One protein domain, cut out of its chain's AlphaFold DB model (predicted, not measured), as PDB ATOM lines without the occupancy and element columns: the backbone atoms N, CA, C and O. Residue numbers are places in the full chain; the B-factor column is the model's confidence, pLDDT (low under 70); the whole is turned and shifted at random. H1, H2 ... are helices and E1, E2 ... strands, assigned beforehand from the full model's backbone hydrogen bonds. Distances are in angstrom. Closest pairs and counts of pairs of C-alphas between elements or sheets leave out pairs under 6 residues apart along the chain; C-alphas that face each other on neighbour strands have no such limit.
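What this domain is: This is residues 6 to 57 of the 112 residues of an uncharacterized protein of Nocardioides perillae (UniProt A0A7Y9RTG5). With little regular structure, this is a small ribbon of two antiparallel strands, E1 and E2, with two short helices, H1 near the ribbon and H2 close to H1, and a long loop, residues 25 to 37, that reaches out to one end. The printed part has 52 residues, in the order H1, E1, H2, E2; the class is mixed, with 20 residues in named elements. It is compact, with a radius of gyration of the C-alphas of 11.3 A, yet elongated, spanning 37 by 21 by 16 A.

Where its parts are: E1 is residues 21 to 24, 9.4 A long, and E2 is residues 53 to 56, 9.8 A. H1, residues 10 to 15, begins at C-alpha 10 (239.867, 277.074, 287.853); H2 is residues 38 to 43. E2 ends at C-alpha 56 (238.553, 286.011, 289.291).

How they stand to each other: E1 and E2 are antiparallel at 140 degrees, with N 22 and O 55 within hydrogen-bond range at 2.9 A. The closest C-alphas of H1 and E2, Ile 14 and Trp 56, are 6.6 A apart. H1 and H2 are close but not clearly touching, the closest C-alphas, Trp 15 and Leu 38, being 6.2 A apart; they run opposite ways at a steep tilt of 49 degrees. In H1 and H2 every O i to N i+4 pair is within hydrogen-bond range.

The domain as a whole: The C-alphas farthest apart, Lys 6 and Gly 30, are 37.2 A apart. The printed part has no cut; the link E1 to H2 is long. Residues 6, 29 and 45 to 50 have pLDDT under 70.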
ATOM      1  N   LYS A   6     248.470 273.667 284.296       62.00
ATOM      2  CA  LYS A   6     247.456 273.624 283.234       62.00
ATOM      3  C   LYS A   6     246.196 272.837 283.598       62.00
ATOM      4  O   LYS A   6     245.113 273.288 283.222       62.00
ATOM      5  N   THR A   7     246.303 271.705 284.291       70.62
ATOM      6  CA  THR A   7     245.150 270.842 284.610       70.62
ATOM      7  C   THR A   7     244.416 271.247 285.876       70.62
ATOM      8  O   THR A   7     243.344 270.704 286.139       70.62
ATOM      9  N   ASP A   8     244.944 272.208 286.632       72.81
ATOM     10  CA  ASP A   8     244.327 272.570 287.896       72.81
ATOM     11  C   ASP A   8     242.927 273.152 287.675       72.81
ATOM     12  O   ASP A   8     242.710 273.949 286.740       72.81
ATOM     13  N   PRO A   9     241.955 272.771 288.525       75.75
ATOM     14  CA  PRO A   9     240.635 273.370 288.502       75.75
ATOM     15  C   PRO A   9     240.736 274.891 288.610       75.75
ATOM     16  O   PRO A   9     241.538 275.422 289.372       75.75
ATOM     17  N   PHE A  10     239.874 275.606 287.887       74.19
ATOM     18  CA  PHE A  10     239.867 277.074 287.853       74.19
ATOM     19  C   PHE A  10     239.881 277.702 289.259       74.19
ATOM     20  O   PHE A  10     240.663 278.599 289.547       74.19
ATOM     21  N   ARG A  11     239.083 277.135 290.169       74.50
ATOM     22  CA  ARG A  11     239.022 277.512 291.587       74.50
ATOM     23  C   ARG A  11     240.364 277.375 292.318       74.50
ATOM     24  O   ARG A  11     240.701 278.231 293.124       74.50
ATOM     25  N   VAL A  12     241.131 276.332 292.022       79.75
ATOM     26  CA  VAL A  12     242.452 276.081 292.618       79.75
ATOM     27  C   VAL A  12     243.487 277.065 292.062       79.75
ATOM     28  O   VAL A  12     244.277 277.617 292.822       79.75
ATOM     29  N   LYS A  13     243.410 277.395 290.766       79.56
ATOM     30  CA  LYS A  13     244.278 278.398 290.122       79.56
ATOM     31  C   LYS A  13     244.122 279.806 290.704       79.56
ATOM     32  O   LYS A  13     245.123 280.494 290.884       79.56
ATOM     33  N   ILE A  14     242.892 280.213 291.036       79.06
ATOM     34  CA  ILE A  14     242.613 281.477 291.748       79.06
ATOM     35  C   ILE A  14     243.303 281.483 293.119       79.06
ATOM     36  O   ILE A  14     243.902 282.478 293.520       79.06
ATOM     37  N   TRP A  15     243.249 280.365 293.843       82.75
ATOM     38  CA  TRP A  15     243.828 280.258 295.183       82.75
ATOM     39  C   TRP A  15     245.353 280.178 295.204       82.75
ATOM     40  O   TRP A  15     245.966 280.739 296.110       82.75
ATOM     41  N   HIS A  16     245.967 279.529 294.215       82.19
ATOM     42  CA  HIS A  16     247.424 279.487 294.072       82.19
ATOM     43  C   HIS A  16     248.023 280.774 293.487       82.19
ATOM     44  O   HIS A  16     249.241 280.888 293.404       82.19
ATOM     45  N   GLY A  17     247.195 281.755 293.106       74.69
ATOM     46  CA  GLY A  17     247.658 283.032 292.552       74.69
ATOM     47  C   GLY A  17     248.125 282.949 291.097       74.69
ATOM     48  O   GLY A  17     248.642 283.927 290.570       74.69
ATOM     49  N   ALA A  18     247.908 281.810 290.429       75.88
ATOM     50  CA  ALA A  18     248.106 281.680 288.985       75.88
ATOM     51  C   ALA A  18     247.099 282.534 288.191       75.88
ATOM     52  O   ALA A  18     247.338 282.859 287.032       75.88
ATOM     53  N   LEU A  19     245.974 282.887 288.820       76.25
ATOM     54  CA  LEU A  19     245.000 283.855 288.334       76.25
ATOM     55  C   LEU A  19     244.849 284.974 289.364       76.25
ATOM     56  O   LEU A  19     244.834 284.711 290.569       76.25
ATOM     57  N   GLY A  20     244.679 286.209 288.888       79.50
ATOM     58  CA  GLY A  20     244.322 287.332 289.750       79.50
ATOM     59  C   GLY A  20     243.009 287.057 290.483       79.50
ATOM     60  O   GLY A  20     242.063 286.519 289.905       79.50
ATOM     61  N   ARG A  21     242.938 287.415 291.766       84.50
ATOM     62  CA  ARG A  21     241.735 287.234 292.587       84.50
ATOM     63  C   ARG A  21     241.291 288.552 293.196       84.50
ATOM     64  O   ARG A  21     242.127 289.336 293.642       84.50
ATOM     65  N   VAL A  22     239.983 288.752 293.265       85.44
ATOM     66  CA  VAL A  22     239.343 289.869 293.964       85.44
ATOM     67  C   VAL A  22     238.345 289.325 294.975       85.44
ATOM     68  O   VAL A  22     237.693 288.307 294.734       85.44
ATOM     69  N   ALA A  23     238.262 289.984 296.126       86.75
ATOM     70  CA  ALA A  23     237.245 289.675 297.115       86.75
ATOM     71  C   ALA A  23     235.939 290.353 296.692       86.75
ATOM     72  O   ALA A  23     235.878 291.579 296.590       86.75
ATOM     73  N   GLU A  24     234.912 289.554 296.432       84.81
ATOM     74  CA  GLU A  24     233.550 290.027 296.233       84.81
ATOM     75  C   GLU A  24     232.818 289.884 297.564       84.81
ATOM     76  O   GLU A  24     232.666 288.780 298.087       84.81
ATOM     77  N   HIS A  25     232.445 291.018 298.149       85.50
ATOM     78  CA  HIS A  25     231.811 291.073 299.455       85.50
ATOM     79  C   HIS A  25     230.327 291.373 299.303       85.50
ATOM     80  O   HIS A  25     229.958 292.496 298.961       85.50
ATOM     81  N   ASP A  26     229.489 290.399 299.633       80.00
ATOM     82  CA  ASP A  26     228.098 290.641 299.983       80.00
ATOM     83  C   ASP A  26     227.962 290.444 301.499       80.00
ATOM     84  O   ASP A  26     228.245 289.376 302.038       80.00
ATOM     85  N   HIS A  27     227.615 291.516 302.211       82.19
ATOM     86  CA  HIS A  27     227.423 291.516 303.663       82.19
ATOM     87  C   HIS A  27     225.942 291.641 304.031       82.19
ATOM     88  O   HIS A  27     225.626 292.184 305.089       82.19
ATOM     89  N   THR A  28     225.032 291.160 303.180       75.44
ATOM     90  CA  THR A  28     223.586 291.196 303.460       75.44
ATOM     91  C   THR A  28     223.249 290.594 304.834       75.44
ATOM     92  O   THR A  28     222.428 291.154 305.555       75.44
ATOM     93  N   ASP A  29     223.973 289.551 305.258       68.75
ATOM     94  CA  ASP A  29     223.810 288.899 306.569       68.75
ATOM     95  C   ASP A  29     224.806 289.391 307.648       68.75
ATOM     96  O   ASP A  29     224.946 288.794 308.716       68.75
ATOM     97  N   GLY A  30     225.530 290.484 307.385       72.06
ATOM     98  CA  GLY A  30     226.393 291.195 308.338       72.06
ATOM     99  C   GLY A  30     227.720 290.519 308.711       72.06
ATOM    100  O   GLY A  30     228.639 291.202 309.162       72.06
ATOM    101  N   ILE A  31     227.865 289.207 308.508       81.81
ATOM    102  CA  ILE A  31     229.110 288.471 308.766       81.81
ATOM    103  C   ILE A  31     229.822 288.192 307.445       81.81
ATOM    104  O   ILE A  31     229.255 287.593 306.537       81.81
ATOM    105  N   CYS A  32     231.094 288.581 307.364       83.12
ATOM    106  CA  CYS A  32     231.943 288.202 306.244       83.12
ATOM    107  C   CYS A  32     232.298 286.712 306.341       83.12
ATOM    108  O   CYS A  32     233.050 286.297 307.227       83.12
ATOM    109  N   ASP A  33     231.778 285.922 305.411       81.56
ATOM    110  CA  ASP A  33     232.032 284.489 305.266       81.56
ATOM    111  C   ASP A  33     233.059 284.180 304.162       81.56
ATOM    112  O   ASP A  33     233.145 283.051 303.669       81.56
ATOM    113  N   LEU A  34     233.882 285.178 303.804       85.19
ATOM    114  CA  LEU A  34     234.927 285.029 302.800       85.19
ATOM    115  C   LEU A  34     235.944 283.972 303.268       85.19
ATOM    116  O   LEU A  34     236.565 284.142 304.327       85.19
ATOM    117  N   PRO A  35     236.164 282.896 302.494       84.12
ATOM    118  CA  PRO A  35     237.065 281.836 302.910       84.12
ATOM    119  C   PRO A  35     238.496 282.363 302.997       84.12
ATOM    120  O   PRO A  35     238.959 283.100 302.122       84.12
ATOM    121  N   ARG A  36     239.205 281.989 304.064       85.06
ATOM    122  CA  ARG A  36     240.581 282.443 304.332       85.06
ATOM    123  C   ARG A  36     241.614 281.495 303.746       85.06
ATOM    124  O   ARG A  36     242.711 281.925 303.393       85.06
ATOM    125  N   THR A  37     241.250 280.225 303.612       85.31
ATOM    126  CA  THR A  37     242.094 279.182 303.037       85.31
ATOM    127  C   THR A  37     241.409 278.484 301.861       85.31
ATOM    128  O   THR A  37     240.184 278.496 301.725       85.31
ATOM    129  N   LEU A  38     242.209 277.820 301.019       81.56
ATOM    130  CA  LEU A  38     241.689 276.957 299.955       81.56
ATOM    131  C   LEU A  38     240.825 275.821 300.528       81.56
ATOM    132  O   LEU A  38     239.823 275.459 299.919       81.56
ATOM    133  N   ALA A  39     241.183 275.284 301.698       83.00
ATOM    134  CA  ALA A  39     240.396 274.251 302.364       83.00
ATOM    135  C   ALA A  39     238.995 274.766 302.732       83.00
ATOM    136  O   ALA A  39     238.015 274.091 302.428       83.00
ATOM    137  N   ASP A  40     238.895 275.984 303.279       82.38
ATOM    138  CA  ASP A  40     237.606 276.616 303.591       82.38
ATOM    139  C   ASP A  40     236.762 276.791 302.323       82.38
ATOM    140  O   ASP A  40     235.577 276.476 302.312       82.38
ATOM    141  N   PHE A  41     237.383 277.238 301.229       79.25
ATOM    142  CA  PHE A  41     236.696 277.439 299.952       79.25
ATOM    143  C   PHE A  41     236.221 276.136 299.299       79.25
ATOM    144  O   PHE A  41     235.178 276.115 298.651       79.25
ATOM    145  N   LEU A  42     236.973 275.042 299.445       78.12
ATOM    146  CA  LEU A  42     236.573 273.724 298.944       78.12
ATOM    147  C   LEU A  42     235.514 273.061 299.833       78.12
ATOM    148  O   LEU A  42     234.719 272.271 299.331       78.12
ATOM    149  N   ALA A  43     235.503 273.380 301.128       79.44
ATOM    150  CA  ALA A  43     234.518 272.893 302.088       79.44
ATOM    151  C   ALA A  43     233.174 273.639 302.012       79.44
ATOM    152  O   ALA A  43     232.181 273.155 302.558       79.44
ATOM    153  N   GLN A  44     233.117 274.797 301.345       74.19
ATOM    154  CA  GLN A  44     231.865 275.513 301.112       74.19
ATOM    155  C   GLN A  44     230.910 274.659 300.271       74.19
ATOM    156  O   GLN A  44     231.208 274.292 299.131       74.19
ATOM    157  N   ASP A  45     229.739 274.359 300.840       67.88
ATOM    158  CA  ASP A  45     228.663 273.690 300.115       67.88
ATOM    159  C   ASP A  45     228.251 274.572 298.923       67.88
ATOM    160  O   ASP A  45     227.824 275.707 299.134       67.88
ATOM    161  N   PRO A  46     228.333 274.081 297.673       62.53
ATOM    162  CA  PRO A  46     227.946 274.847 296.491       62.53
ATOM    163  C   PRO A  46     226.463 275.256 296.468       62.53
ATOM    164  O   PRO A  46     226.079 276.070 295.631       62.53
ATOM    165  N   ARG A  47     225.621 274.686 297.340       63.22
ATOM    166  CA  ARG A  47     224.222 275.092 297.544       63.22
ATOM    167  C   ARG A  47     224.062 276.195 298.584       63.22
ATOM    168  O   ARG A  47     223.019 276.843 298.604       63.22
ATOM    169  N   ARG A  48     225.063 276.410 299.441       65.88
ATOM    170  CA  ARG A  48     225.121 277.575 300.320       65.88
ATOM    171  C   ARG A  48     225.604 278.743 299.479       65.88
ATOM    172  O   ARG A  48     226.727 278.751 298.986       65.88
ATOM    173  N   THR A  49     224.740 279.730 299.305       60.31
ATOM    174  CA  THR A  49     225.133 281.022 298.757       60.31
ATOM    175  C   THR A  49     225.936 281.720 299.851       60.31
ATOM    176  O   THR A  49     225.360 282.356 300.723       60.31
ATOM    177  N   SER A  50     227.252 281.495 299.895       64.38
ATOM    178  CA  SER A  50     228.116 282.353 300.703       64.38
ATOM    179  C   SER A  50     228.044 283.747 300.108       64.38
ATOM    180  O   SER A  50     228.208 283.897 298.892       64.38
ATOM    181  N   ALA A  51     227.762 284.737 300.939       71.06
ATOM    182  CA  ALA A  51     227.553 286.093 300.470       71.06
ATOM    183  C   ALA A  51     228.904 286.685 300.004       71.06
ATOM    184  O   ALA A  51     229.020 287.257 298.921       71.06
ATOM    185  N   CYS A  52     229.993 286.421 300.726       83.44
ATOM    186  CA  CYS A  52     231.337 286.794 300.299       83.44
ATOM    187  C   CYS A  52     232.046 285.655 299.548       83.44
ATOM    188  O   CYS A  52     232.161 284.532 300.044       83.44
ATOM    189  N   THR A  53     232.613 285.944 298.374       81.25
ATOM    190  CA  THR A  53     233.342 284.958 297.558       81.25
ATOM    191  C   THR A  53     234.632 285.516 296.957       81.25
ATOM    192  O   THR A  53     234.803 286.721 296.786       81.25
ATOM    193  N   TRP A  54     235.575 284.624 296.634       83.56
ATOM    194  CA  TRP A  54     236.718 284.986 295.794       83.56
ATOM    195  C   TRP A  54     236.324 284.863 294.330       83.56
ATOM    196  O   TRP A  54     236.064 283.757 293.845       83.56
ATOM    197  N   SER A  55     236.334 285.993 293.635       79.38
ATOM    198  CA  SER A  55     236.101 286.055 292.201       79.38
ATOM    199  C   SER A  55     237.419 286.226 291.448       79.38
ATOM    200  O   SER A  55     238.441 286.654 291.995       79.38
ATOM    201  N   TRP A  56     237.411 285.832 290.179       80.75
ATOM    202  CA  TRP A  56     238.553 286.011 289.291       80.75
ATOM    203  C   TRP A  56     238.622 287.466 288.830       80.75
ATOM    204  O   TRP A  56     237.629 288.022 288.367       80.75
ATOM    205  N   ALA A  57     239.806 288.063 288.931       80.12
ATOM    206  CA  ALA A  57     240.099 289.332 288.285       80.12
ATOM    207  C   ALA A  57     240.368 289.063 286.800       80.12
ATOM    208  O   ALA A  57     241.441 288.562 286.460       80.12
TER     209      ALA A  57